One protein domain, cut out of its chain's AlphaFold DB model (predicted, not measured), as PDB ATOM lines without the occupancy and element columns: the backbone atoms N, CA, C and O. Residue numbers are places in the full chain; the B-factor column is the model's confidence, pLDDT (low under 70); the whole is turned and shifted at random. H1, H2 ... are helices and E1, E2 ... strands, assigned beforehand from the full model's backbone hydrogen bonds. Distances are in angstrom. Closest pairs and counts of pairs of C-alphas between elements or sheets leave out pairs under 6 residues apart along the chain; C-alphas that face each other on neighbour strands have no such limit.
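Overview. This is residues 51 to 263 of the 408 residues of an uncharacterized protein of Capnocytophaga canis (UniProt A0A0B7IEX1). Four small antiparallel sheets follow one another in a row along the longest axis: E1 E13 E12 E11 at one end, then E8 E9 E10, E5 E6 E7 and, at the other end, E2 E3 E4. Short helices lie on the sheets, and residues 76 to 89 run along one side of the row from H1 to H2. There are 213 residues printed, with 13 named strands and five named helices in the order E1 H1 H2 E2 E3 E4 H3 E5 E6 E7 H4 E8 E9 E10 H5 E11 E12 E13. The class is mixed, helices and strands; the whole is compact, with a radius of gyration of the C-alphas of 18.8 A and spans of 54 by 45 by 42 A.

Arrangement. E1, residues 61 to 66, is an edge strand of a strongly twisted sheet with E13, residues 251 to 260, E12, 237 to 245, and E11, 229 to 232. Within hydrogen-bond range are N 62 and O 259, 2.9 A, N 240 and O 256, 2.9 A, and N 231 and O 239, 3.0 A. H1, residues 68 to 75, is on this sheet at a height of 8.7 A, its Glu 68 C-alpha 6.1 A from that of His 255, the closest of H1 and E13. H2, residues 90 to 96, lies over E5, residues 135 to 140; their closest C-alphas, Ala 93 and Tyr 139, are 6.2 A apart. E2, E3 and E4, residues 101 to 103, 113 to 117 and 123 to 125, form a meander, each strand the antiparallel neighbour of the one before, with N 102 and O 115 at 2.9 A and N 116 and O 124 at 2.8 A. H3, residues 129 to 132, only grazes that sheet. E5, E6, 145 to 149, and E7, 155 to 159, form another meander, with N 147 and O 138 at 2.8 A and N 148 and O 156 at 2.7 A. H4, residues 166 to 169, is on that sheet and on the meander E8, 183 to 189, E9, 195 to 203, and E10, 206 to 212, where N 186 and O 198 are 2.9 A apart and N 201 and O 208 2.9 A. H5, residues 213 to 221, is on this sheet on the opposite face from H4, and lies over E1 on the opposite face from H1. Every O i to N i+4 pair is within hydrogen-bond range in H1, H2 and H5; H3 and H4 are too short for one.

Along the chain. E1 begins at C-alpha 61, (157.397, 151.920, 127.154), and E13, 28.3 A long, ends at C-alpha 260, (154.089, 154.749, 126.866). E12 measures 25.9 A, E9 24.3 A and E8 20.4 A.

Size, cuts and confidence. The C-alphas farthest apart, of Lys 69 and Asp 106, are 55.3 A apart. The printed part has no cut; the links H1 to H2 and H4 to E8 are long. Mean pLDDT of the printed part is 91.9, with residues 107 to 109 and 126 to 129 under 70.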
ATOM      1  N   ILE A  51     171.768 147.879 115.704       88.19
ATOM      2  CA  ILE A  51     171.629 147.123 116.953       88.19
ATOM      3  C   ILE A  51     171.353 145.660 116.618       88.19
ATOM      4  O   ILE A  51     170.748 145.363 115.588       88.19
ATOM      5  N   LYS A  52     171.831 144.749 117.469       89.38
ATOM      6  CA  LYS A  52     171.589 143.308 117.314       89.38
ATOM      7  C   LYS A  52     170.376 142.821 118.094       89.38
ATOM      8  O   LYS A  52     169.813 141.811 117.718       89.38
ATOM      9  N   SER A  53     169.981 143.524 119.142       93.88
ATOM     10  CA  SER A  53     168.828 143.214 119.984       93.88
ATOM     11  C   SER A  53     168.351 144.503 120.656       93.88
ATOM     12  O   SER A  53     169.036 145.529 120.582       93.88
ATOM     13  N   PHE A  54     167.168 144.471 121.269       95.19
ATOM     14  CA  PHE A  54     166.616 145.619 121.988       95.19
ATOM     15  C   PHE A  54     167.066 145.658 123.448       95.19
ATOM     16  O   PHE A  54     166.916 144.677 124.182       95.19
ATOM     17  N   PHE A  55     167.533 146.828 123.882       92.88
ATOM     18  CA  PHE A  55     167.711 147.168 125.290       92.88
ATOM     19  C   PHE A  55     166.466 147.882 125.837       92.88
ATOM     20  O   PHE A  55     165.589 148.307 125.082       92.88
ATOM     21  N   ASN A  56     166.374 148.048 127.159       93.19
ATOM     22  CA  ASN A  56     165.198 148.639 127.811       93.19
ATOM     23  C   ASN A  56     164.882 150.062 127.305       93.19
ATOM     24  O   ASN A  56     163.721 150.468 127.220       93.19
ATOM     25  N   GLU A  57     165.905 150.831 126.936       92.25
ATOM     26  CA  GLU A  57     165.770 152.158 126.339       92.25
ATOM     27  C   GLU A  57     165.092 152.145 124.960       92.25
ATOM     28  O   GLU A  57     164.380 153.101 124.641       92.25
ATOM     29  N   ASP A  58     165.237 151.062 124.189       94.50
ATOM     30  CA  ASP A  58     164.708 150.906 122.827       94.50
ATOM     31  C   ASP A  58     163.215 150.532 122.794       94.50
ATOM     32  O   ASP A  58     162.543 150.686 121.767       94.50
ATOM     33  N   LEU A  59     162.692 150.021 123.911       96.31
ATOM     34  CA  LEU A  59     161.313 149.553 124.036       96.31
ATOM     35  C   LEU A  59     160.332 150.737 124.061       96.31
ATOM     36  O   LEU A  59     160.666 151.800 124.599       96.31
ATOM     37  N   PRO A  60     159.097 150.580 123.546       96.56
ATOM     38  CA  PRO A  60     158.130 151.673 123.391       96.56
ATOM     39  C   PRO A  60     157.467 152.110 124.704       96.56
ATOM     40  O   PRO A  60     156.510 152.884 124.692       96.56
ATOM     41  N   LEU A  61     157.932 151.603 125.842       97.62
ATOM     42  CA  LEU A  61     157.397 151.920 127.154       97.62
ATOM     43  C   LEU A  61     158.481 151.852 128.227       97.62
ATOM     44  O   LEU A  61     159.573 151.331 128.006       97.62
ATOM     45  N   GLU A  62     158.161 152.390 129.395       97.62
ATOM     46  CA  GLU A  62     158.936 152.241 130.622       97.62
ATOM     47  C   GLU A  62     158.075 151.577 131.688       97.62
ATOM     48  O   GLU A  62     156.873 151.836 131.754       97.62
ATOM     49  N   ILE A  63     158.693 150.764 132.545       97.75
ATOM     50  CA  ILE A  63     158.015 150.083 133.650       97.75
ATOM     51  C   ILE A  63     158.698 150.469 134.953       97.75
ATOM     52  O   ILE A  63     159.896 150.259 135.128       97.75
ATOM     53  N   HIS A  64     157.913 151.000 135.882       97.44
ATOM     54  CA  HIS A  64     158.368 151.430 137.196       97.44
ATOM     55  C   HIS A  64     157.577 150.678 138.262       97.44
ATOM     56  O   HIS A  64     156.351 150.770 138.295       97.44
ATOM     57  N   GLN A  65     158.249 149.941 139.145       97.00
ATOM     58  CA  GLN A  65     157.592 149.411 140.341       97.00
ATOM     59  C   GLN A  65     157.277 150.572 141.294       97.00
ATOM     60  O   GLN A  65     158.126 151.428 141.541       97.00
ATOM     61  N   ILE A  66     156.061 150.603 141.833       98.19
ATOM     62  CA  ILE A  66     155.565 151.683 142.693       98.19
ATOM     63  C   ILE A  66     155.024 151.141 144.016       98.19
ATOM     64  O   ILE A  66     154.792 149.944 144.186       98.19
ATOM     65  N   SER A  67     154.794 152.042 144.970       97.69
ATOM     66  CA  SER A  67     154.132 151.681 146.227       97.69
ATOM     67  C   SER A  67     152.623 151.468 146.044       97.69
ATOM     68  O   SER A  67     151.980 152.162 145.256       97.69
ATOM     69  N   GLU A  68     152.033 150.595 146.861       96.75
ATOM     70  CA  GLU A  68     150.575 150.397 146.956       96.75
ATOM     71  C   GLU A  68     149.828 151.724 147.211       96.75
ATOM     72  O   GLU A  68     148.799 152.018 146.602       96.75
ATOM     73  N   LYS A  69     150.394 152.594 148.062       97.81
ATOM     74  CA  LYS A  69     149.834 153.925 148.337       97.81
ATOM     75  C   LYS A  69     149.755 154.787 147.074       97.81
ATOM     76  O   LYS A  69     148.761 155.488 146.879       97.81
ATOM     77  N   GLU A  70     150.799 154.778 146.248       98.19
ATOM     78  CA  GLU A  70     150.813 155.513 144.980       98.19
ATOM     79  C   GLU A  70     149.759 154.957 144.019       98.19
ATOM     80  O   GLU A  70     148.971 155.736 143.478       98.19
ATOM     81  N   PHE A  71     149.681 153.629 143.893       98.12
ATOM     82  CA  PHE A  71     148.687 152.948 143.066       98.12
ATOM     83  C   PHE A  71     147.257 153.341 143.451       98.12
ATOM     84  O   PHE A  71     146.516 153.851 142.612       98.12
ATOM     85  N   HIS A  72     146.871 153.215 144.725       97.38
ATOM     86  CA  HIS A  72     145.517 153.578 145.163       97.38
ATOM     87  C   HIS A  72     145.237 155.084 145.088       97.38
ATOM     88  O   HIS A  72     144.105 155.495 144.823       97.38
ATOM     89  N   THR A  73     146.260 155.928 145.261       98.00
ATOM     90  CA  THR A  73     146.113 157.376 145.055       98.00
ATOM     91  C   THR A  73     145.765 157.681 143.598       98.00
ATOM     92  O   THR A  73     144.866 158.487 143.347       98.00
ATOM     93  N   ALA A  74     146.439 157.037 142.642       97.81
ATOM     94  CA  ALA A  74     146.135 157.166 141.220       97.81
ATOM     95  C   ALA A  74     144.763 156.557 140.878       97.81
ATOM     96  O   ALA A  74     143.952 157.213 140.229       97.81
ATOM     97  N   GLN A  75     144.453 155.371 141.410       97.38
ATOM     98  CA  GLN A  75     143.192 154.665 141.179       97.38
ATOM     99  C   GLN A  75     141.977 155.487 141.617       97.38
ATOM    100  O   GLN A  75     140.979 155.538 140.905       97.38
ATOM    101  N   SER A  76     142.068 156.191 142.752       96.94
ATOM    102  CA  SER A  76     140.978 157.042 143.257       96.94
ATOM    103  C   SER A  76     140.620 158.219 142.337       96.94
ATOM    104  O   SER A  76     139.542 158.796 142.467       96.94
ATOM    105  N   LYS A  77     141.528 158.584 141.422       96.00
ATOM    106  CA  LYS A  77     141.362 159.671 140.448       96.00
ATOM    107  C   LYS A  77     141.076 159.157 139.038       96.00
ATOM    108  O   LYS A  77     140.729 159.957 138.172       96.00
ATOM    109  N   ALA A  78     141.273 157.864 138.794       94.94
ATOM    110  CA  ALA A  78     141.134 157.274 137.478       94.94
ATOM    111  C   ALA A  78     139.661 157.179 137.071       94.94
ATOM    112  O   ALA A  78     138.775 156.921 137.890       94.94
ATOM    113  N   THR A  79     139.407 157.359 135.778       92.44
ATOM    114  CA  THR A  79     138.091 157.059 135.214       92.44
ATOM    115  C   THR A  79     137.983 155.553 135.038       92.44
ATOM    116  O   THR A  79     138.898 154.916 134.519       92.44
ATOM    117  N   LYS A  80     136.875 154.967 135.493       90.69
ATOM    118  CA  LYS A  80     136.633 153.537 135.317       90.69
ATOM    119  C   LYS A  80     136.379 153.245 133.836       90.69
ATOM    120  O   LYS A  80     135.555 153.919 133.227       90.69
ATOM    121  N   SER A  81     137.056 152.236 133.290       92.25
ATOM    122  CA  SER A  81     136.746 151.721 131.953       92.25
ATOM    123  C   SER A  81     135.374 151.053 131.965       92.25
ATOM    124  O   SER A  81     135.085 150.236 132.846       92.25
ATOM    125  N   ASP A  82     134.548 151.378 130.976       91.50
ATOM    126  CA  ASP A  82     133.304 150.658 130.734       91.50
ATOM    127  C   ASP A  82     133.609 149.252 130.204       91.50
ATOM    128  O   ASP A  82     134.586 149.035 129.483       91.50
ATOM    129  N   SER A  83     132.773 148.285 130.577       93.38
ATOM    130  CA  SER A  83     132.843 146.926 130.038       93.38
ATOM    131  C   SER A  83     132.265 146.887 128.626       93.38
ATOM    132  O   SER A  83     131.204 147.471 128.383       93.38
ATOM    133  N   ILE A  84     132.885 146.126 127.726       96.56
ATOM    134  CA  ILE A  84     132.372 145.943 126.366       96.56
ATOM    135  C   ILE A  84     131.069 145.120 126.401       96.56
ATOM    136  O   ILE A  84     131.047 144.030 126.980       96.56
ATOM    137  N   PRO A  85     129.961 145.601 125.799       97.00
ATOM    138  CA  PRO A  85     128.716 144.842 125.744       97.00
ATOM    139  C   PRO A  85     128.894 143.504 125.021       97.00
ATOM    140  O   PRO A  85     129.403 143.459 123.900       97.00
ATOM    141  N   LYS A  86     128.398 142.423 125.631       97.62
ATOM    142  CA  LYS A  86     128.465 141.071 125.066       97.62
ATOM    143  C   LYS A  86     127.141 140.326 125.143       97.62
ATOM    144  O   LYS A  86     126.315 140.572 126.022       97.62
ATOM    145  N   ILE A  87     126.961 139.387 124.224       98.31
ATOM    146  CA  ILE A  87     125.821 138.479 124.138       98.31
ATOM    147  C   ILE A  87     126.337 137.059 124.374       98.31
ATOM    148  O   ILE A  87     127.011 136.498 123.515       98.31
ATOM    149  N   THR A  88     126.005 136.481 125.529       97.19
ATOM    150  CA  THR A  88     126.336 135.085 125.885       97.19
ATOM    151  C   THR A  88     125.154 134.133 125.702       97.19
ATOM    152  O   THR A  88     125.331 132.924 125.609       97.19
ATOM    153  N   ASN A  89     123.925 134.655 125.623       97.06
ATOM    154  CA  ASN A  89     122.766 133.835 125.288       97.06
ATOM    155  C   ASN A  89     122.881 133.371 123.831       97.06
ATOM    156  O   ASN A  89     122.731 134.183 122.915       97.06
ATOM    157  N   PHE A  90     123.113 132.074 123.629       95.00
ATOM    158  CA  PHE A  90     123.344 131.512 122.300       95.00
ATOM    159  C   PHE A  90     122.209 131.820 121.317       95.00
ATOM    160  O   PHE A  90     122.478 132.306 120.229       95.00
ATOM    161  N   ALA A  91     120.940 131.644 121.698       94.62
ATOM    162  CA  ALA A  91     119.812 131.901 120.796       94.62
ATOM    163  C   ALA A  91     119.747 133.370 120.334       94.62
ATOM    164  O   ALA A  91     119.380 133.669 119.194       94.62
ATOM    165  N   GLN A  92     120.116 134.309 121.209       97.12
ATOM    166  CA  GLN A  92     120.250 135.711 120.831       97.12
ATOM    167  C   GLN A  92     121.461 135.914 119.913       97.12
ATOM    168  O   GLN A  92     121.319 136.547 118.867       97.12
ATOM    169  N   ALA A  93     122.628 135.377 120.273       96.94
ATOM    170  CA  ALA A  93     123.847 135.508 119.482       96.94
ATOM    171  C   ALA A  93     123.686 134.906 118.080       96.94
ATOM    172  O   ALA A  93     123.982 135.583 117.104       96.94
ATOM    173  N   GLU A  94     123.118 133.708 117.956       95.56
ATOM    174  CA  GLU A  94     122.819 133.028 116.691       95.56
ATOM    175  C   GLU A  94     121.941 133.896 115.778       95.56
ATOM    176  O   GLU A  94     122.181 133.987 114.575       95.56
ATOM    177  N   LYS A  95     120.964 134.619 116.340       96.25
ATOM    178  CA  LYS A  95     120.148 135.566 115.567       96.25
ATOM    179  C   LYS A  95     120.975 136.733 115.017       96.25
ATOM    180  O   LYS A  95     120.730 137.160 113.890       96.25
ATOM    181  N   HIS A  96     121.910 137.266 115.803       96.06
ATOM    182  CA  HIS A  96     122.814 138.337 115.368       96.06
ATOM    183  C   HIS A  96     123.880 137.841 114.383       96.06
ATOM    184  O   HIS A  96     124.267 138.578 113.479       96.06
ATOM    185  N   LEU A  97     124.319 136.595 114.548       96.44
ATOM    186  CA  LEU A  97     125.341 135.936 113.742       96.44
ATOM    187  C   LEU A  97     124.769 135.207 112.523       96.44
ATOM    188  O   LEU A  97     125.503 134.518 111.813       96.44
ATOM    189  N   LYS A  98     123.471 135.367 112.254       94.38
ATOM    190  CA  LYS A  98     122.816 134.766 111.099       94.38
ATOM    191  C   LYS A  98     123.551 135.156 109.814       94.38
ATOM    192  O   LYS A  98     123.864 136.324 109.603       94.38
ATOM    193  N   ASP A  99     123.804 134.161 108.967       92.25
ATOM    194  CA  ASP A  99     124.533 134.274 107.696       92.25
ATOM    195  C   ASP A  99     126.039 134.608 107.841       92.25
ATOM    196  O   ASP A  99     126.751 134.674 106.838       92.25
ATOM    197  N   ILE A 100     126.535 134.757 109.078       94.94
ATOM    198  CA  ILE A 100     127.952 134.931 109.422       94.94
ATOM    199  C   ILE A 100     128.510 133.619 109.958       94.94
ATOM    200  O   ILE A 100     129.433 133.068 109.382       94.94
ATOM    201  N   VAL A 101     127.956 133.107 111.058       93.88
ATOM    202  CA  VAL A 101     128.427 131.875 111.688       93.88
ATOM    203  C   VAL A 101     127.362 130.816 111.499       93.88
ATOM    204  O   VAL A 101     126.221 130.968 111.933       93.88
ATOM    205  N   THR A 102     127.735 129.735 110.825       92.69
ATOM    206  CA  THR A 102     126.903 128.538 110.744       92.69
ATOM    207  C   THR A 102     127.341 127.601 111.849       92.69
ATOM    208  O   THR A 102     128.483 127.156 111.846       92.69
ATOM    209  N   PHE A 103     126.446 127.295 112.785       91.50
ATOM    210  CA  PHE A 103     126.714 126.354 113.867       91.50
ATOM    211  C   PHE A 103     126.309 124.930 113.486       91.50
ATOM    212  O   PHE A 103     125.348 124.700 112.743       91.50
ATOM    213  N   ARG A 104     127.049 123.962 114.021       87.56
ATOM    214  CA  ARG A 104     126.792 122.534 113.852       87.56
ATOM    215  C   ARG A 104     125.510 122.121 114.566       87.56
ATOM    216  O   ARG A 104     125.239 122.554 115.681       87.56
ATOM    217  N   LYS A 105     124.755 121.225 113.927       83.81
ATOM    218  CA  LYS A 105     123.513 120.634 114.465       83.81
ATOM    219  C   LYS A 105     123.680 119.199 114.957       83.81
ATOM    220  O   LYS A 105     122.720 118.577 115.386       83.81
ATOM    221  N   ASP A 106     124.868 118.627 114.784       79.50
ATOM    222  CA  ASP A 106     125.187 117.250 115.165       79.50
ATOM    223  C   ASP A 106     125.911 117.165 116.520       79.50
ATOM    224  O   ASP A 106     126.206 116.069 116.995       79.50
ATOM    225  N   ARG A 107     126.204 118.314 117.149       68.31
ATOM    226  CA  ARG A 107     126.912 118.434 118.432       68.31
ATOM    227  C   ARG A 107     126.326 119.583 119.260       68.31
ATOM    228  O   ARG A 107     126.849 120.692 119.265       68.31
ATOM    229  N   ASP A 108     125.246 119.297 119.979       63.78
ATOM    230  CA  ASP A 108     124.371 120.338 120.545       63.78
ATOM    231  C   ASP A 108     124.844 120.971 121.866       63.78
ATOM    232  O   ASP A 108     124.254 121.946 122.321       63.78
ATOM    233  N   TRP A 109     125.880 120.435 122.513       67.56
ATOM    234  CA  TRP A 109     126.225 120.793 123.895       67.56
ATOM    235  C   TRP A 109     127.133 122.023 124.040       67.56
ATOM    236  O   TRP A 109     127.110 122.659 125.087       67.56
ATOM    237  N   THR A 110     127.892 122.386 123.005       73.12
ATOM    238  CA  THR A 110     128.859 123.508 123.038       73.12
ATOM    239  C   THR A 110     128.756 124.430 121.819       73.12
ATOM    240  O   THR A 110     129.571 125.334 121.664       73.12
ATOM    241  N   HIS A 111     127.748 124.231 120.960       88.69
ATOM    242  CA  HIS A 111     127.487 125.063 119.779       88.69
ATOM    243  C   HIS A 111     128.743 125.312 118.924       88.69
ATOM    244  O   HIS A 111     129.176 126.447 118.729       88.69
ATOM    245  N   PHE A 112     129.340 124.228 118.430       89.69
ATOM    246  CA  PHE A 112     130.530 124.293 117.581       89.69
ATOM    247  C   PHE A 112     130.246 125.054 116.274       89.69
ATOM    248  O   PHE A 112     129.222 124.787 115.628       89.69
ATOM    249  N   PRO A 113     131.138 125.955 115.830       90.69
ATOM    250  CA  PRO A 113     131.054 126.539 114.502       90.69
ATOM    251  C   PRO A 113     131.365 125.485 113.429       90.69
ATOM    252  O   PRO A 113     132.196 124.599 113.598       90.69
ATOM    253  N   GLN A 114     130.672 125.581 112.303       89.12
ATOM    254  CA  GLN A 114     130.946 124.829 111.079       89.12
ATOM    255  C   GLN A 114     131.594 125.724 110.016       89.12
ATOM    256  O   GLN A 114     132.493 125.291 109.304       89.12
ATOM    257  N   GLU A 115     131.107 126.959 109.887       91.19
ATOM    258  CA  GLU A 115     131.610 127.971 108.954       91.19
ATOM    259  C   GLU A 115     131.550 129.331 109.654       91.19
ATOM    260  O   GLU A 115     130.540 129.651 110.289       91.19
ATOM    261  N   ILE A 116     132.593 130.141 109.495       91.69
ATOM    262  CA  ILE A 116     132.595 131.571 109.800       91.69
ATOM    263  C   ILE A 116     132.788 132.320 108.485       91.69
ATOM    264  O   ILE A 116     133.769 132.124 107.774       91.69
ATOM    265  N   ARG A 117     131.851 133.201 108.161       92.94
ATOM    266  CA  ARG A 117     131.882 134.085 107.004       92.94
ATOM    267  C   ARG A 117     132.128 135.508 107.469       92.94
ATOM    268  O   ARG A 117     131.227 136.176 107.974       92.94
ATOM    269  N   PHE A 118     133.349 135.971 107.261       91.50
ATOM    270  CA  PHE A 118     133.758 137.339 107.539       91.50
ATOM    271  C   PHE A 118     132.957 138.338 106.692       91.50
ATOM    272  O   PHE A 118     132.437 138.017 105.618       91.50
ATOM    273  N   ARG A 119     132.863 139.591 107.154       90.06
ATOM    274  CA  ARG A 119     132.106 140.667 106.483       90.06
ATOM    275  C   ARG A 119     132.607 140.961 105.074       90.06
ATOM    276  O   ARG A 119     131.834 141.395 104.226       90.06
ATOM    277  N   ASN A 120     133.884 140.698 104.820       82.69
ATOM    278  CA  ASN A 120     134.508 140.824 103.508       82.69
ATOM    279  C   ASN A 120     134.145 139.673 102.537       82.69
ATOM    280  O   ASN A 120     134.599 139.684 101.394       82.69
ATOM    281  N   GLY A 121     133.326 138.706 102.971       85.00
ATOM    282  CA  GLY A 121     132.864 137.557 102.192       85.00
ATOM    283  C   GLY A 121     133.745 136.312 102.309       85.00
ATOM    284  O   GLY A 121     133.319 135.240 101.870       85.00
ATOM    285  N   THR A 122     134.928 136.437 102.911       85.06
ATOM    286  CA  THR A 122     135.863 135.335 103.148       85.06
ATOM    287  C   THR A 122     135.279 134.333 104.120       85.06
ATOM    288  O   THR A 122     134.517 134.687 105.019       85.06
ATOM    289  N   LYS A 123     135.646 133.069 103.938       87.06
ATOM    290  CA  LYS A 123     135.153 131.967 104.747       87.06
ATOM    291  C   LYS A 123     136.297 131.241 105.428       87.06
ATOM    292  O   LYS A 123     137.315 130.980 104.796       87.06
ATOM    293  N   LEU A 124     136.059 130.886 106.677       82.12
ATOM    294  CA  LEU A 124     136.768 129.866 107.426       82.12
ATOM    295  C   LEU A 124     135.795 128.695 107.591       82.12
ATOM    296  O   LEU A 124     134.686 128.891 108.089       82.12
ATOM    297  N   ASP A 125     136.169 127.504 107.145       74.94
ATOM    298  CA  ASP A 125     135.359 126.293 107.293       74.94
ATOM    299  C   ASP A 125     136.185 125.148 107.894       74.94
ATOM    300  O   ASP A 125     137.320 125.345 108.325       74.94
ATOM    301  N   THR A 126     135.600 123.953 107.976       59.56
ATOM    302  CA  THR A 126     136.184 122.775 108.636       59.56
ATOM    303  C   THR A 126     137.487 122.252 108.024       59.56
ATOM    304  O   THR A 126     138.018 121.282 108.551       59.56
ATOM    305  N   ILE A 127     138.004 122.842 106.937       54.88
ATOM    306  CA  ILE A 127     139.409 122.646 106.528       54.88
ATOM    307  C   ILE A 127     140.355 123.144 107.637       54.88
ATOM    308  O   ILE A 127     141.457 122.628 107.804       54.88
ATOM    309  N   TYR A 128     139.893 124.093 108.451       59.22
ATOM    310  CA  TYR A 128     140.544 124.510 109.679       59.22
ATOM    311  C   TYR A 128     140.105 123.592 110.829       59.22
ATOM    312  O   TYR A 128     139.033 123.780 111.414       59.22
ATOM    313  N   ASP A 129     140.930 122.587 111.150       67.69
ATOM    314  CA  ASP A 129     140.652 121.586 112.195       67.69
ATOM    315  C   ASP A 129     140.243 122.218 113.539       67.69
ATOM    316  O   ASP A 129     139.408 121.655 114.250       67.69
ATOM    317  N   LEU A 130     140.719 123.437 113.824       72.81
ATOM    318  CA  LEU A 130     140.352 124.229 115.000       72.81
ATOM    319  C   LEU A 130     138.831 124.366 115.192       72.81
ATOM    320  O   LEU A 130     138.351 124.301 116.321       72.81
ATOM    321  N   LEU A 131     138.038 124.510 114.120       78.44
ATOM    322  CA  LEU A 131     136.581 124.664 114.254       78.44
ATOM    323  C   LEU A 131     135.900 123.420 114.854       78.44
ATOM    324  O   LEU A 131     134.796 123.513 115.391       78.44
ATOM    325  N   ASN A 132     136.557 122.256 114.818       78.12
ATOM    326  CA  ASN A 132     136.054 121.034 115.447       78.12
ATOM    327  C   ASN A 132     136.284 120.977 116.965       78.12
ATOM    328  O   ASN A 132     135.727 120.084 117.615       78.12
ATOM    329  N   GLU A 133     137.075 121.899 117.513       82.75
ATOM    330  CA  GLU A 133     137.563 121.866 118.894       82.75
ATOM    331  C   GLU A 133     137.137 123.081 119.728       82.75
ATOM    332  O   GLU A 133     137.429 123.129 120.921       82.75
ATOM    333  N   ILE A 134     136.402 124.029 119.136       89.75
ATOM    334  CA  ILE A 134     135.999 125.274 119.802       89.75
ATOM    335  C   ILE A 134     134.475 125.394 119.944       89.75
ATOM    336  O   ILE A 134     133.722 125.107 119.015       89.75
ATOM    337  N   GLY A 135     133.998 125.824 121.109       92.44
ATOM    338  CA  GLY A 135     132.577 126.049 121.401       92.44
ATOM    339  C   GLY A 135     132.234 127.530 121.513       92.44
ATOM    340  O   GLY A 135     133.077 128.327 121.902       92.44
ATOM    341  N   PHE A 136     131.010 127.940 121.168       95.25
ATOM    342  CA  PHE A 136     130.608 129.350 121.291       95.25
ATOM    343  C   PHE A 136     130.647 129.824 122.751       95.25
ATOM    344  O   PHE A 136     130.021 129.207 123.613       95.25
ATOM    345  N   ALA A 137     131.292 130.968 123.002       96.25
ATOM    346  CA  ALA A 137     131.346 131.596 124.322       96.25
ATOM    347  C   ALA A 137     130.579 132.930 124.360       96.25
ATOM    348  O   ALA A 137     129.718 133.139 125.222       96.25
ATOM    349  N   ALA A 138     130.859 133.843 123.424       97.94
ATOM    350  CA  ALA A 138     130.210 135.152 123.377       97.94
ATOM    351  C   ALA A 138     130.275 135.808 121.990       97.94
ATOM    352  O   ALA A 138     131.141 135.521 121.169       97.94
ATOM    353  N   TYR A 139     129.377 136.764 121.752       98.50
ATOM    354  CA  TYR A 139     129.489 137.731 120.660       98.50
ATOM    355  C   TYR A 139     129.562 139.149 121.231       98.50
ATOM    356  O   TYR A 139     128.737 139.505 122.075       98.50
ATOM    357  N   PHE A 140     130.513 139.956 120.761       98.19
ATOM    358  CA  PHE A 140     130.727 141.353 121.143       98.19
ATOM    359  C   PHE A 140     130.320 142.267 119.974       98.19
ATOM    360  O   PHE A 140     131.133 142.526 119.084       98.19
ATOM    361  N   PRO A 141     129.067 142.766 119.930       96.75
ATOM    362  CA  PRO A 141     128.535 143.422 118.735       96.75
ATOM    363  C   PRO A 141     129.217 144.745 118.388       96.75
ATOM    364  O   PRO A 141     129.296 145.097 117.217       96.75
ATOM    365  N   THR A 142     129.693 145.494 119.388       94.69
ATOM    366  CA  THR A 142     130.346 146.797 119.175       94.69
ATOM    367  C   THR A 142     131.722 146.661 118.537       94.69
ATOM    368  O   THR A 142     132.134 147.542 117.793       94.69
ATOM    369  N   GLU A 143     132.411 145.559 118.819       95.19
ATOM    370  CA  GLU A 143     133.737 145.262 118.274       95.19
ATOM    371  C   GLU A 143     133.663 144.362 117.025       95.19
ATOM    372  O   GLU A 143     134.672 144.151 116.361       95.19
ATOM    373  N   ASP A 144     132.474 143.828 116.712       95.88
ATOM    374  CA  ASP A 144     132.233 142.781 115.710       95.88
ATOM    375  C   ASP A 144     133.159 141.563 115.900       95.88
ATOM    376  O   ASP A 144     133.712 141.022 114.946       95.88
ATOM    377  N   ILE A 145     133.326 141.133 117.156       97.69
ATOM    378  CA  ILE A 145     134.168 139.992 117.546       97.69
ATOM    379  C   ILE A 145     133.286 138.842 118.023       97.69
ATOM    380  O   ILE A 145     132.420 139.030 118.880       97.69
ATOM    381  N   VAL A 146     133.539 137.639 117.512       97.69
ATOM    382  CA  VAL A 146     133.016 136.396 118.091       97.69
ATOM    383  C   VAL A 146     134.113 135.724 118.913       97.69
ATOM    384  O   VAL A 146     135.265 135.671 118.486       97.69
ATOM    385  N   LEU A 147     133.748 135.244 120.099       97.88
ATOM    386  CA  LEU A 147     134.613 134.514 121.013       97.88
ATOM    387  C   LEU A 147     134.106 133.081 121.150       97.88
ATOM    388  O   LEU A 147     132.920 132.837 121.405       97.88
ATOM    389  N   PHE A 148     135.037 132.154 121.022       95.94
ATOM    390  CA  PHE A 148     134.878 130.740 121.279       95.94
ATOM    391  C   PHE A 148     135.803 130.313 122.422       95.94
ATOM    392  O   PHE A 148     136.810 130.963 122.698       95.94
ATOM    393  N   GLU A 149     135.451 129.209 123.068       94.12
ATOM    394  CA  GLU A 149     136.265 128.526 124.066       94.12
ATOM    395  C   GLU A 149     136.855 127.259 123.435       94.12
ATOM    396  O   GLU A 149     136.115 126.424 122.910       94.12
ATOM    397  N   GLY A 150     138.181 127.135 123.455       90.19
ATOM    398  CA  GLY A 150     138.931 125.978 122.973       90.19
ATOM    399  C   GLY A 150     139.379 125.034 124.091       90.19
ATOM    400  O   GLY A 150     138.889 125.062 125.224       90.19
ATOM    401  N   GLY A 151     140.351 124.173 123.778       85.25
ATOM    402  CA  GLY A 151     140.959 123.260 124.747       85.25
ATOM    403  C   GLY A 151     141.534 123.996 125.962       85.25
ATOM    404  O   GLY A 151     142.048 125.107 125.842       85.25
ATOM    405  N   HIS A 152     141.427 123.378 127.142       88.12
ATOM    406  CA  HIS A 152     141.816 123.977 128.428       88.12
ATOM    407  C   HIS A 152     141.170 125.347 128.715       88.12
ATOM    408  O   HIS A 152     141.746 126.178 129.413       88.12
ATOM    409  N   SER A 153     139.966 125.569 128.179       90.75
ATOM    410  CA  SER A 153     139.225 126.831 128.259       90.75
ATOM    411  C   SER A 153     139.952 128.026 127.641       90.75
ATOM    412  O   SER A 153     139.695 129.159 128.031       90.75
ATOM    413  N   SER A 154     140.865 127.782 126.694       93.94
ATOM    414  CA  SER A 154     141.558 128.841 125.954       93.94
ATOM    415  C   SER A 154     140.584 129.726 125.174       93.94
ATOM    416  O   SER A 154     139.571 129.261 124.650       93.94
ATOM    417  N   ASP A 155     140.911 131.008 125.069       96.25
ATOM    418  CA  ASP A 155     140.179 131.959 124.248       96.25
ATOM    419  C   ASP A 155     140.531 131.769 122.770       96.25
ATOM    420  O   ASP A 155     141.697 131.817 122.371       96.25
ATOM    421  N   VAL A 156     139.507 131.633 121.930       95.31
ATOM    422  CA  VAL A 156     139.644 131.646 120.472       95.31
ATOM    423  C   VAL A 156     138.724 132.719 119.908       95.31
ATOM    424  O   VAL A 156     137.507 132.550 119.888       95.31
ATOM    425  N   SER A 157     139.277 133.848 119.465       96.12
ATOM    426  CA  SER A 157     138.490 134.987 118.990       96.12
ATOM    427  C   SER A 157     138.775 135.338 117.536       96.12
ATOM    428  O   SER A 157     139.884 135.188 117.029       96.12
ATOM    429  N   PHE A 158     137.736 135.833 116.864       94.62
ATOM    430  CA  PHE A 158     137.818 136.299 115.488       94.62
ATOM    431  C   PHE A 158     137.154 137.663 115.361       94.62
ATOM    432  O   PHE A 158     135.982 137.829 115.713       94.62
ATOM    433  N   ASN A 159     137.876 138.631 114.798       93.75
ATOM    434  CA  ASN A 159     137.269 139.873 114.341       93.75
ATOM    435  C   ASN A 159     136.580 139.619 112.997       93.75
ATOM    436  O   ASN A 159     137.219 139.367 111.974       93.75
ATOM    437  N   LEU A 160     135.251 139.694 112.993       93.81
ATOM    438  CA  LEU A 160     134.430 139.331 111.844       93.81
ATOM    439  C   LEU A 160     134.606 140.301 110.667       93.81
ATOM    440  O   LEU A 160     134.322 139.933 109.527       93.81
ATOM    441  N   SER A 161     135.074 141.524 110.918       88.94
ATOM    442  CA  SER A 161     135.239 142.559 109.898       88.94
ATOM    443  C   SER A 161     136.524 142.406 109.079       88.94
ATOM    444  O   SER A 161     136.491 142.651 107.872       88.94
ATOM    445  N   ASN A 162     137.632 141.993 109.701       84.19
ATOM    446  CA  ASN A 162     138.949 141.938 109.047       84.19
ATOM    447  C   ASN A 162     139.617 140.550 109.053       84.19
ATOM    448  O   ASN A 162     140.586 140.355 108.324       84.19
ATOM    449  N   GLY A 163     139.088 139.582 109.803       86.62
ATOM    450  CA  GLY A 163     139.617 138.220 109.857       86.62
ATOM    451  C   GLY A 163     140.807 138.022 110.792       86.62
ATOM    452  O   GLY A 163     141.383 136.940 110.781       86.62
ATOM    453  N   LYS A 164     141.182 139.026 111.595       88.06
ATOM    454  CA  LYS A 164     142.235 138.873 112.608       88.06
ATOM    455  C   LYS A 164     141.797 137.902 113.711       88.06
ATOM    456  O   LYS A 164     140.610 137.830 114.042       88.06
ATOM    457  N   GLU A 165     142.771 137.191 114.269       91.62
ATOM    458  CA  GLU A 165     142.588 136.111 115.249       91.62
ATOM    459  C   GLU A 165     143.048 136.523 116.661       91.62
ATOM    460  O   GLU A 165     143.484 137.659 116.883       91.62
ATOM    461  N   THR A 166     142.954 135.597 117.619       94.69
ATOM    462  CA  THR A 166     143.128 135.812 119.062       94.69
ATOM    463  C   THR A 166     144.333 136.665 119.453       94.69
ATOM    464  O   THR A 166     144.171 137.603 120.229       94.69
ATOM    465  N   GLU A 167     145.527 136.393 118.926       92.62
ATOM    466  CA  GLU A 167     146.756 137.079 119.362       92.62
ATOM    467  C   GLU A 167     146.800 138.572 119.006       92.62
ATOM    468  O   GLU A 167     147.576 139.331 119.594       92.62
ATOM    469  N   GLU A 168     145.963 138.986 118.052       93.44
ATOM    470  CA  GLU A 168     145.799 140.364 117.586       93.44
ATOM    471  C   GLU A 168     144.537 141.014 118.158       93.44
ATOM    472  O   GLU A 168     144.521 142.207 118.479       93.44
ATOM    473  N   VAL A 169     143.460 140.231 118.252       95.06
ATOM    474  CA  VAL A 169     142.115 140.685 118.618       95.06
ATOM    475  C   VAL A 169     141.911 140.681 120.129       95.06
ATOM    476  O   VAL A 169     141.359 141.645 120.668       95.06
ATOM    477  N   GLY A 170     142.389 139.636 120.803       97.06
ATOM    478  CA  GLY A 170     142.191 139.364 122.222       97.06
ATOM    479  C   GLY A 170     140.772 138.909 122.554       97.06
ATOM    480  O   GLY A 170     139.929 138.700 121.680       97.06
ATOM    481  N   ASN A 171     140.495 138.797 123.844       97.56
ATOM    482  CA  ASN A 171     139.170 138.611 124.404       97.56
ATOM    483  C   ASN A 171     138.699 139.953 125.001       97.56
ATOM    484  O   ASN A 171     139.268 140.413 125.995       97.56
ATOM    485  N   PRO A 172     137.641 140.582 124.445       97.62
ATOM    486  CA  PRO A 172     137.168 141.886 124.906       97.62
ATOM    487  C   PRO A 172     136.736 141.962 126.380       97.62
ATOM    488  O   PRO A 172     136.558 143.067 126.889       97.62
ATOM    489  N   ASP A 173     136.594 140.834 127.085       96.75
ATOM    490  CA  ASP A 173     136.402 140.822 128.540       96.75
ATOM    491  C   ASP A 173     137.626 141.337 129.323       96.75
ATOM    492  O   ASP A 173     137.460 141.843 130.434       96.75
ATOM    493  N   PHE A 174     138.836 141.270 128.755       96.62
ATOM    494  CA  PHE A 174     140.061 141.804 129.368       96.62
ATOM    495  C   PHE A 174     140.353 143.261 128.990       96.62
ATOM    496  O   PHE A 174     141.378 143.814 129.398       96.62
ATOM    497  N   VAL A 175     139.474 143.904 128.213       97.50
ATOM    498  CA  VAL A 175     139.700 145.276 127.761       97.50
ATOM    499  C   VAL A 175     139.642 146.260 128.926       97.50
ATOM    500  O   VAL A 175     138.639 146.380 129.628       97.50
ATOM    501  N   VAL A 176     140.706 147.053 129.049       97.62
ATOM    502  CA  VAL A 176     140.742 148.259 129.879       97.62
ATOM    503  C   VAL A 176     141.141 149.425 128.984       97.62
ATOM    504  O   VAL A 176     142.302 149.545 128.585       97.62
ATOM    505  N   ALA A 177     140.171 150.268 128.635       97.62
ATOM    506  CA  ALA A 177     140.370 151.403 127.743       97.62
ATOM    507  C   ALA A 177     140.906 152.635 128.485       97.62
ATOM    508  O   ALA A 177     140.613 152.854 129.665       97.62
ATOM    509  N   SER A 178     141.695 153.448 127.784       97.62
ATOM    510  CA  SER A 178     142.115 154.757 128.275       97.62
ATOM    511  C   SER A 178     140.951 155.756 128.286       97.62
ATOM    512  O   SER A 178     139.982 155.571 127.545       97.62
ATOM    513  N   PRO A 179     141.026 156.856 129.064       96.50
ATOM    514  CA  PRO A 179     139.915 157.800 129.202       96.50
ATOM    515  C   PRO A 179     139.389 158.385 127.882       96.50
ATOM    516  O   PRO A 179     138.199 158.670 127.779       96.50
ATOM    517  N   ASN A 180     140.248 158.553 126.865       95.38
ATOM    518  CA  ASN A 180     139.837 159.067 125.554       95.38
ATOM    519  C   ASN A 180     139.694 157.975 124.479       95.38
ATOM    520  O   ASN A 180     139.591 158.314 123.300       95.38
ATOM    521  N   ASN A 181     139.705 156.689 124.850       94.50
ATOM    522  CA  ASN A 181     139.598 155.550 123.928       94.50
ATOM    523  C   ASN A 181     140.629 155.569 122.783       94.50
ATOM    524  O   ASN A 181     140.331 155.169 121.658       94.50
ATOM    525  N   LYS A 182     141.848 156.049 123.053       95.44
ATOM    526  CA  LYS A 182     142.945 156.045 122.068       95.44
ATOM    527  C   LYS A 182     143.835 154.820 122.190       95.44
ATOM    528  O   LYS A 182     144.379 154.353 121.191       95.44
ATOM    529  N   VAL A 183     143.989 154.321 123.411       97.38
ATOM    530  CA  VAL A 183     144.779 153.136 123.728       97.38
ATOM    531  C   VAL A 183     143.965 152.239 124.650       97.38
ATOM    532  O   VAL A 183     143.095 152.716 125.384       97.38
ATOM    533  N   ARG A 184     144.223 150.936 124.618       97.81
ATOM    534  CA  ARG A 184     143.633 149.998 125.570       97.81
ATOM    535  C   ARG A 184     144.588 148.862 125.882       97.81
ATOM    536  O   ARG A 184     145.352 148.434 125.020       97.81
ATOM    537  N   LEU A 185     144.512 148.379 127.113       98.31
ATOM    538  CA  LEU A 185     145.016 147.064 127.472       98.31
ATOM    539  C   LEU A 185     143.985 146.043 126.996       98.31
ATOM    540  O   LEU A 185     142.785 146.294 127.110       98.31
ATOM    541  N   ASN A 186     144.448 144.921 126.473       97.88
ATOM    542  CA  ASN A 186     143.631 143.762 126.168       97.88
ATOM    543  C   ASN A 186     144.453 142.505 126.476       97.88
ATOM    544  O   ASN A 186     145.653 142.595 126.743       97.88
ATOM    545  N   GLY A 187     143.818 141.346 126.448       97.12
ATOM    546  CA  GLY A 187     144.510 140.085 126.607       97.12
ATOM    547  C   GLY A 187     143.683 138.908 126.130       97.12
ATOM    548  O   GLY A 187     142.574 139.089 125.635       97.12
ATOM    549  N   PHE A 188     144.224 137.709 126.256       96.50
ATOM    550  CA  PHE A 188     143.502 136.466 126.010       96.50
ATOM    551  C   PHE A 188     144.052 135.365 126.909       96.50
ATOM    552  O   PHE A 188     145.236 135.345 127.243       96.50
ATOM    553  N   TYR A 189     143.193 134.446 127.323       95.81
ATOM    554  CA  TYR A 189     143.601 133.296 128.108       95.81
ATOM    555  C   TYR A 189     144.072 132.168 127.182       95.81
ATOM    556  O   TYR A 189     143.293 131.627 126.405       95.81
ATOM    557  N   GLY A 190     145.350 131.790 127.259       90.50
ATOM    558  CA  GLY A 190     145.938 130.775 126.369       90.50
ATOM    559  C   GLY A 190     145.637 129.320 126.749       90.50
ATOM    560  O   GLY A 190     146.150 128.406 126.113       90.50
ATOM    561  N   GLY A 191     144.831 129.078 127.789       86.94
ATOM    562  CA  GLY A 191     144.491 127.731 128.264       86.94
ATOM    563  C   GLY A 191     145.370 127.205 129.403       86.94
ATOM    564  O   GLY A 191     145.127 126.118 129.917       86.94
ATOM    565  N   GLN A 192     146.375 127.959 129.845       82.44
ATOM    566  CA  GLN A 192     147.235 127.565 130.963       82.44
ATOM    567  C   GLN A 192     147.475 128.743 131.897       82.44
ATOM    568  O   GLN A 192     148.298 129.588 131.579       82.44
ATOM    569  N   GLU A 193     146.763 128.758 133.031       81.12
ATOM    570  CA  GLU A 193     146.943 129.568 134.258       81.12
ATOM    571  C   GLU A 193     146.968 131.107 134.124       81.12
ATOM    572  O   GLU A 193     146.472 131.797 135.018       81.12
ATOM    573  N   CYS A 194     147.459 131.657 133.015       89.06
ATOM    574  CA  CYS A 194     147.721 133.063 132.778       89.06
ATOM    575  C   CYS A 194     147.014 133.598 131.533       89.06
ATOM    576  O   CYS A 194     146.771 132.911 130.538       89.06
ATOM    577  N   VAL A 195     146.677 134.879 131.632       93.50
ATOM    578  CA  VAL A 195     146.185 135.699 130.531       93.50
ATOM    579  C   VAL A 195     147.383 136.404 129.925       93.50
ATOM    580  O   VAL A 195     148.151 137.017 130.665       93.50
ATOM    581  N   PHE A 196     147.494 136.339 128.604       94.81
ATOM    582  CA  PHE A 196     148.497 137.063 127.844       94.81
ATOM    583  C   PHE A 196     147.993 138.470 127.542       94.81
ATOM    584  O   PHE A 196     146.935 138.616 126.930       94.81
ATOM    585  N   TYR A 197     148.710 139.503 127.975       97.44
ATOM    586  CA  TYR A 197     148.363 140.903 127.816       97.44
ATOM    587  C   TYR A 197     149.176 141.615 126.737       97.44
ATOM    588  O   TYR A 197     150.380 141.445 126.541       97.44
ATOM    589  N   PHE A 198     148.496 142.533 126.062       98.31
ATOM    590  CA  PHE A 198     149.069 143.387 125.036       98.31
ATOM    591  C   PHE A 198     148.327 144.723 124.979       98.31
ATOM    592  O   PHE A 198     147.212 144.874 125.484       98.31
ATOM    593  N   ILE A 199     148.957 145.729 124.374       98.38
ATOM    594  CA  ILE A 199     148.362 147.060 124.218       98.38
ATOM    595  C   ILE A 199     147.955 147.254 122.765       98.38
ATOM    596  O   ILE A 199     148.734 147.015 121.835       98.38
ATOM    597  N   GLN A 200     146.722 147.723 122.595       97.69
ATOM    598  CA  GLN A 200     146.163 148.119 121.315       97.69
ATOM    599  C   GLN A 200     146.030 149.643 121.234       97.69
ATOM    600  O   GLN A 200     145.694 150.309 122.215       97.69
ATOM    601  N   GLN A 201     146.241 150.191 120.041       95.50
ATOM    602  CA  GLN A 201     145.961 151.588 119.710       95.50
ATOM    603  C   GLN A 201     144.811 151.664 118.706       95.50
ATOM    604  O   GLN A 201     144.700 150.817 117.817       95.50
ATOM    605  N   TYR A 202     143.952 152.676 118.841       93.25
ATOM    606  CA  TYR A 202     142.871 152.916 117.890       93.25
ATOM    607  C   TYR A 202     143.391 153.739 116.712       93.25
ATOM    608  O   TYR A 202     143.670 154.934 116.844       93.25
ATOM    609  N   LYS A 203     143.539 153.099 115.550       86.56
ATOM    610  CA  LYS A 203     144.063 153.704 114.320       86.56
ATOM    611  C   LYS A 203     143.157 153.358 113.149       86.56
ATOM    612  O   LYS A 203     142.669 152.241 113.030       86.56
ATOM    613  N   ASN A 204     142.897 154.338 112.283       81.56
ATOM    614  CA  ASN A 204     142.117 154.154 111.052       81.56
ATOM    615  C   ASN A 204     140.730 153.502 111.240       81.56
ATOM    616  O   ASN A 204     140.192 152.891 110.318       81.56
ATOM    617  N   GLY A 205     140.118 153.684 112.414       85.56
ATOM    618  CA  GLY A 205     138.802 153.132 112.740       85.56
ATOM    619  C   GLY A 205     138.828 151.719 113.331       85.56
ATOM    620  O   GLY A 205     137.760 151.146 113.539       85.56
ATOM    621  N   GLN A 206     140.008 151.160 113.611       88.56
ATOM    622  CA  GLN A 206     140.170 149.820 114.170       88.56
ATOM    623  C   GLN A 206     141.181 149.800 115.317       88.56
ATOM    624  O   GLN A 206     142.077 150.638 115.412       88.56
ATOM    625  N   TRP A 207     141.037 148.814 116.195       94.00
ATOM    626  CA  TRP A 207     142.031 148.512 117.215       94.00
ATOM    627  C   TRP A 207     143.130 147.635 116.632       94.00
ATOM    628  O   TRP A 207     142.848 146.636 115.973       94.00
ATOM    629  N   GLN A 208     144.378 148.013 116.883       93.19
ATOM    630  CA  GLN A 208     145.553 147.313 116.371       93.19
ATOM    631  C   GLN A 208     146.523 147.060 117.511       93.19
ATOM    632  O   GLN A 208     146.813 147.985 118.273       93.19
ATOM    633  N   LYS A 209     147.020 145.827 117.633       96.00
ATOM    634  CA  LYS A 209     148.102 145.505 118.560       96.00
ATOM    635  C   LYS A 209     149.347 146.282 118.147       96.00
ATOM    636  O   LYS A 209     149.719 146.312 116.980       96.00
ATOM    637  N   THR A 210     149.962 146.949 119.113       95.56
ATOM    638  CA  THR A 210     151.200 147.714 118.892       95.56
ATOM    639  C   THR A 210     152.296 147.342 119.875       95.56
ATOM    640  O   THR A 210     153.454 147.678 119.654       95.56
ATOM    641  N   ILE A 211     151.936 146.698 120.988       97.62
ATOM    642  CA  ILE A 211     152.869 146.320 122.045       97.62
ATOM    643  C   ILE A 211     152.468 144.949 122.579       97.62
ATOM    644  O   ILE A 211     151.354 144.796 123.076       97.62
ATOM    645  N   ASN A 212     153.377 143.983 122.512       97.00
ATOM    646  CA  ASN A 212     153.294 142.715 123.220       97.00
ATOM    647  C   ASN A 212     153.771 142.936 124.667       97.00
ATOM    648  O   ASN A 212     154.972 143.025 124.928       97.00
ATOM    649  N   LEU A 213     152.824 143.165 125.585       97.69
ATOM    650  CA  LEU A 213     153.145 143.693 126.910       97.69
ATOM    651  C   LEU A 213     153.805 142.637 127.795       97.69
ATOM    652  O   LEU A 213     154.736 142.992 128.509       97.69
ATOM    653  N   ASP A 214     153.375 141.376 127.731       94.00
ATOM    654  CA  ASP A 214     153.945 140.316 128.573       94.00
ATOM    655  C   ASP A 214     155.436 140.134 128.333       94.00
ATOM    656  O   ASP A 214     156.211 140.169 129.283       94.00
ATOM    657  N   HIS A 215     155.841 140.033 127.066       94.00
ATOM    658  CA  HIS A 215     157.243 139.856 126.700       94.00
ATOM    659  C   HIS A 215     158.098 141.040 127.161       94.00
ATOM    660  O   HIS A 215     159.152 140.863 127.766       94.00
ATOM    661  N   ILE A 216     157.626 142.273 126.936       97.00
ATOM    662  CA  ILE A 216     158.332 143.469 127.414       97.00
ATOM    663  C   ILE A 216     158.416 143.480 128.942       97.00
ATOM    664  O   ILE A 216     159.451 143.834 129.511       97.00
ATOM    665  N   PHE A 217     157.324 143.127 129.616       95.81
ATOM    666  CA  PHE A 217     157.263 143.126 131.066       95.81
ATOM    667  C   PHE A 217     158.206 142.080 131.659       95.81
ATOM    668  O   PHE A 217     158.965 142.408 132.573       95.81
ATOM    669  N   GLU A 218     158.223 140.866 131.119       93.75
ATOM    670  CA  GLU A 218     159.143 139.807 131.523       93.75
ATOM    671  C   GLU A 218     160.594 140.202 131.260       93.75
ATOM    672  O   GLU A 218     161.425 140.102 132.161       93.75
ATOM    673  N   LYS A 219     160.891 140.773 130.090       93.12
ATOM    674  CA  LYS A 219     162.231 141.262 129.752       93.12
ATOM    675  C   LYS A 219     162.751 142.300 130.753       93.12
ATOM    676  O   LYS A 219     163.915 142.251 131.147       93.12
ATOM    677  N   ILE A 220     161.901 143.237 131.181       94.75
ATOM    678  CA  ILE A 220     162.297 144.322 132.094       94.75
ATOM    679  C   ILE A 220     162.317 143.867 133.560       94.75
ATOM    680  O   ILE A 220     163.181 144.295 134.326       94.75
ATOM    681  N   THR A 221     161.348 143.052 133.979       93.00
ATOM    682  CA  THR A 221     161.091 142.765 135.403       93.00
ATOM    683  C   THR A 221     161.462 141.349 135.833       93.00
ATOM    684  O   THR A 221     161.393 141.051 137.027       93.00
ATOM    685  N   THR A 222     161.808 140.482 134.875       91.06
ATOM    686  CA  THR A 222     162.014 139.031 135.027       91.06
ATOM    687  C   THR A 222     160.831 138.312 135.683       91.06
ATOM    688  O   THR A 222     161.014 137.336 136.410       91.06
ATOM    689  N   LYS A 223     159.615 138.838 135.502       89.31
ATOM    690  CA  LYS A 223     158.357 138.269 135.999       89.31
ATOM    691  C   LYS A 223     157.381 138.114 134.839       89.31
ATOM    692  O   LYS A 223     157.251 139.025 134.031       89.31
ATOM    693  N   MET A 224     156.654 137.006 134.805       88.44
ATOM    694  CA  MET A 224     155.572 136.805 133.843       88.44
ATOM    695  C   MET A 224     154.328 137.589 134.286       88.44
ATOM    696  O   MET A 224     153.927 137.501 135.449       88.44
ATOM    697  N   LEU A 225     153.697 138.342 133.383       89.31
ATOM    698  CA  LEU A 225     152.387 138.934 133.664       89.31
ATOM    699  C   LEU A 225     151.315 137.848 133.683       89.31
ATOM    700  O   LEU A 225     151.223 137.010 132.797       89.31
ATOM    701  N   CYS A 226     150.491 137.873 134.723       87.12
ATOM    702  CA  CYS A 226     149.444 136.888 134.925       87.12
ATOM    703  C   CYS A 226     148.354 137.495 135.810       87.12
ATOM    704  O   CYS A 226     148.678 138.152 136.801       87.12
ATOM    705  N   ASN A 227     147.081 137.299 135.441       85.31
ATOM    706  CA  ASN A 227     145.887 137.606 136.246       85.31
ATOM    707  C   ASN A 227     145.965 138.928 137.036       85.31
ATOM    708  O   ASN A 227     146.037 138.935 138.264       85.31
ATOM    709  N   LEU A 228     145.967 140.056 136.322       91.38
ATOM    710  CA  LEU A 228     146.220 141.380 136.897       91.38
ATOM    711  C   LEU A 228     144.948 142.227 137.060       91.38
ATOM    712  O   LEU A 228     143.904 141.957 136.467       91.38
ATOM    713  N   SER A 229     145.062 143.303 137.838       93.06
ATOM    714  CA  SER A 229     144.119 144.428 137.826       93.06
ATOM    715  C   SER A 229     144.797 145.651 137.218       93.06
ATOM    716  O   SER A 229     145.958 145.925 137.520       93.06
ATOM    717  N   ALA A 230     144.087 146.391 136.369       96.88
ATOM    718  CA  ALA A 230     144.651 147.512 135.629       96.88
ATOM    719  C   ALA A 230     143.706 148.708 135.545       96.88
ATOM    720  O   ALA A 230     142.482 148.560 135.542       96.88
ATOM    721  N   PHE A 231     144.283 149.901 135.412       98.06
ATOM    722  CA  PHE A 231     143.561 151.100 134.994       98.06
ATOM    723  C   PHE A 231     144.493 152.094 134.300       98.06
ATOM    724  O   PHE A 231     145.676 152.199 134.621       98.06
ATOM    725  N   TRP A 232     143.938 152.872 133.377       98.44
ATOM    726  CA  TRP A 232     144.635 153.997 132.762       98.44
ATOM    727  C   TRP A 232     144.398 155.272 133.571       98.44
ATOM    728  O   TRP A 232     143.259 155.593 133.919       98.44
ATOM    729  N   ALA A 233     145.463 156.018 133.857       97.88
ATOM    730  CA  ALA A 233     145.343 157.370 134.403       97.88
ATOM    731  C   ALA A 233     145.096 158.410 133.294       97.88
ATOM    732  O   ALA A 233     144.386 159.391 133.510       97.88
ATOM    733  N   ASP A 234     145.652 158.167 132.107       97.44
ATOM    734  CA  ASP A 234     145.520 158.960 130.883       97.44
ATOM    735  C   ASP A 234     145.816 158.067 129.654       97.44
ATOM    736  O   ASP A 234     145.918 156.852 129.792       97.44
ATOM    737  N   ASP A 235     145.946 158.631 128.447       97.06
ATOM    738  CA  ASP A 235     146.206 157.863 127.210       97.06
ATOM    739  C   ASP A 235     147.648 157.325 127.079       97.06
ATOM    740  O   ASP A 235     148.002 156.747 126.053       97.06
ATOM    741  N   THR A 236     148.499 157.545 128.081       97.69
ATOM    742  CA  THR A 236     149.924 157.174 128.075       97.69
ATOM    743  C   THR A 236     150.380 156.460 129.344       97.69
ATOM    744  O   THR A 236     151.425 155.817 129.325       97.69
ATOM    745  N   THR A 237     149.612 156.530 130.432       98.50
ATOM    746  CA  THR A 237     149.999 155.991 131.738       98.50
ATOM    747  C   THR A 237     149.043 154.888 132.186       98.50
ATOM    748  O   THR A 237     147.888 155.155 132.530       98.50
ATOM    749  N   LEU A 238     149.551 153.657 132.241       98.56
ATOM    750  CA  LEU A 238     148.852 152.457 132.704       98.56
ATOM    751  C   LEU A 238     149.371 152.055 134.085       98.56
ATOM    752  O   LEU A 238     150.574 151.995 134.313       98.56
ATOM    753  N   TYR A 239     148.471 151.755 135.010       98.56
ATOM    754  CA  TYR A 239     148.804 151.209 136.321       98.56
ATOM    755  C   TYR A 239     148.360 149.753 136.392       98.56
ATOM    756  O   TYR A 239     147.232 149.447 136.008       98.56
ATOM    757  N   LEU A 240     149.225 148.880 136.912       96.81
ATOM    758  CA  LEU A 240     148.963 147.449 137.088       96.81
ATOM    759  C   LEU A 240     149.155 147.034 138.549       96.81
ATOM    760  O   LEU A 240     150.096 147.481 139.203       96.81
ATOM    761  N   ALA A 241     148.298 146.143 139.036       95.44
ATOM    762  CA  ALA A 241     148.507 145.356 140.244       95.44
ATOM    763  C   ALA A 241     148.611 143.883 139.839       95.44
ATOM    764  O   ALA A 241     147.662 143.318 139.292       95.44
ATOM    765  N   HIS A 242     149.773 143.287 140.086       90.38
ATOM    766  CA  HIS A 242     150.114 141.924 139.696       90.38
ATOM    767  C   HIS A 242     150.246 141.038 140.946       90.38
ATOM    768  O   HIS A 242     150.968 141.426 141.871       90.38
ATOM    769  N   PRO A 243     149.557 139.886 141.008       88.62
ATOM    770  CA  PRO A 243     149.671 138.969 142.134       88.62
ATOM    771  C   PRO A 243     151.059 138.322 142.161       88.62
ATOM    772  O   PRO A 243     151.552 137.823 141.156       88.62
ATOM    773  N   ASN A 244     151.675 138.300 143.332       85.06
ATOM    774  CA  ASN A 244     152.946 137.658 143.615       85.06
ATOM    775  C   ASN A 244     152.737 136.695 144.783       85.06
ATOM    776  O   ASN A 244     152.158 137.077 145.800       85.06
ATOM    777  N   TYR A 245     153.192 135.457 144.633       83.19
ATOM    778  CA  TYR A 245     153.104 134.444 145.679       83.19
ATOM    779  C   TYR A 245     154.488 134.231 146.282       83.19
ATOM    780  O   TYR A 245     155.454 134.006 145.551       83.19
ATOM    781  N   ASP A 246     154.592 134.324 147.606       80.06
ATOM    782  CA  ASP A 246     155.821 133.961 148.311       80.06
ATOM    783  C   ASP A 246     156.021 132.431 148.357       80.06
ATOM    784  O   ASP A 246     155.153 131.646 147.966       80.06
ATOM    785  N   GLU A 247     157.178 131.984 148.859       80.38
ATOM    786  CA  GLU A 247     157.503 130.554 149.004       80.38
ATOM    787  C   GLU A 247     156.521 129.793 149.918       80.38
ATOM    788  O   GLU A 247     156.477 128.562 149.899       80.38
ATOM    789  N   GLN A 248     155.744 130.505 150.740       82.81
ATOM    790  CA  GLN A 248     154.738 129.951 151.643       82.81
ATOM    791  C   GLN A 248     153.323 129.968 151.032       82.81
ATOM    792  O   GLN A 248     152.388 129.465 151.659       82.81
ATOM    793  N   GLY A 249     153.162 130.493 149.813       80.12
ATOM    794  CA  GLY A 249     151.888 130.614 149.108       80.12
ATOM    795  C   GLY A 249     151.041 131.817 149.533       80.12
ATOM    796  O   GLY A 249     149.868 131.896 149.157       80.12
ATOM    797  N   THR A 250     151.590 132.757 150.305       86.06
ATOM    798  CA  THR A 250     150.916 134.020 150.622       86.06
ATOM    799  C   THR A 250     150.913 134.904 149.384       86.06
ATOM    800  O   THR A 250     151.956 135.132 148.777       86.06
ATOM    801  N   MET A 251     149.737 135.414 149.020       85.00
ATOM    802  CA  MET A 251     149.582 136.321 147.889       85.00
ATOM    803  C   MET A 251     149.692 137.777 148.344       85.00
ATOM    804  O   MET A 251     148.972 138.208 149.247       85.00
ATOM    805  N   GLU A 252     150.554 138.533 147.678       89.88
ATOM    806  CA  GLU A 252     150.639 139.988 147.757       89.88
ATOM    807  C   GLU A 252     150.520 140.601 146.357       89.88
ATOM    808  O   GLU A 252     150.825 139.955 145.357       89.88
ATOM    809  N   PHE A 253     150.100 141.863 146.262       91.50
ATOM    810  CA  PHE A 253     150.104 142.579 144.988       91.50
ATOM    811  C   PHE A 253     151.350 143.448 144.860       91.50
ATOM    812  O   PHE A 253     151.588 144.349 145.670       91.50
ATOM    813  N   ILE A 254     152.107 143.231 143.787       94.25
ATOM    814  CA  ILE A 254     153.149 144.158 143.352       94.25
ATOM    815  C   ILE A 254     152.523 145.144 142.369       94.25
ATOM    816  O   ILE A 254     151.805 144.763 141.443       94.25
ATOM    817  N   HIS A 255     152.795 146.427 142.579       97.19
ATOM    818  CA  HIS A 255     152.189 147.506 141.814       97.19
ATOM    819  C   HIS A 255     153.199 148.113 140.846       97.19
ATOM    820  O   HIS A 255     154.348 148.371 141.211       97.19
ATOM    821  N   TYR A 256     152.749 148.390 139.626       97.94
ATOM    822  CA  TYR A 256     153.564 148.960 138.562       97.94
ATOM    823  C   TYR A 256     152.878 150.164 137.925       97.94
ATOM    824  O   TYR A 256     151.651 150.231 137.823       97.94
ATOM    825  N   LYS A 257     153.702 151.098 137.460       98.50
ATOM    826  CA  LYS A 257     153.343 152.197 136.573       98.50
ATOM    827  C   LYS A 257     154.076 152.000 135.251       98.50
ATOM    828  O   LYS A 257     155.304 151.974 135.221       98.50
ATOM    829  N   ILE A 258     153.315 151.900 134.174       98.50
ATOM    830  CA  ILE A 258     153.799 151.786 132.804       98.50
ATOM    831  C   ILE A 258     153.548 153.110 132.091       98.50
ATOM    832  O   ILE A 258     152.441 153.648 132.148       98.50
ATOM    833  N   ILE A 259     154.571 153.632 131.421       98.44
ATOM    834  CA  ILE A 259     154.505 154.889 130.670       98.44
ATOM    835  C   ILE A 259     154.825 154.594 129.208       98.44
ATOM    836  O   ILE A 259     155.917 154.123 128.901       98.44
ATOM    837  N   LEU A 260     153.884 154.875 128.307       98.00
ATOM    838  CA  LEU A 260     154.089 154.749 126.866       98.00
ATOM    839  C   LEU A 260     154.983 155.881 126.355       98.00
ATOM    840  O   LEU A 260     154.727 157.058 126.624       98.00
ATOM    841  N   LYS A 261     156.011 155.528 125.582       95.50
ATOM    842  CA  LYS A 261     156.885 156.492 124.912       95.50
ATOM    843  C   LYS A 261     156.251 156.953 123.591       95.50
ATOM    844  O   LYS A 261     155.521 156.190 122.952       95.50
ATOM    845  N   PRO A 262     156.535 158.184 123.138       89.06
ATOM    846  CA  PRO A 262     156.158 158.622 121.801       89.06
ATOM    847  C   PRO A 262     156.776 157.729 120.719       89.06
ATOM    848  O   PRO A 262     157.920 157.292 120.838       89.06
ATOM    849  N   THR A 263     156.039 157.502 119.635       82.31
ATOM    850  CA  THR A 263     156.549 156.776 118.468       82.31
ATOM    851  C   THR A 263     157.656 157.571 117.774       82.31
ATOM    852  O   THR A 263     157.531 158.780 117.573       82.31
TER     853      THR A 263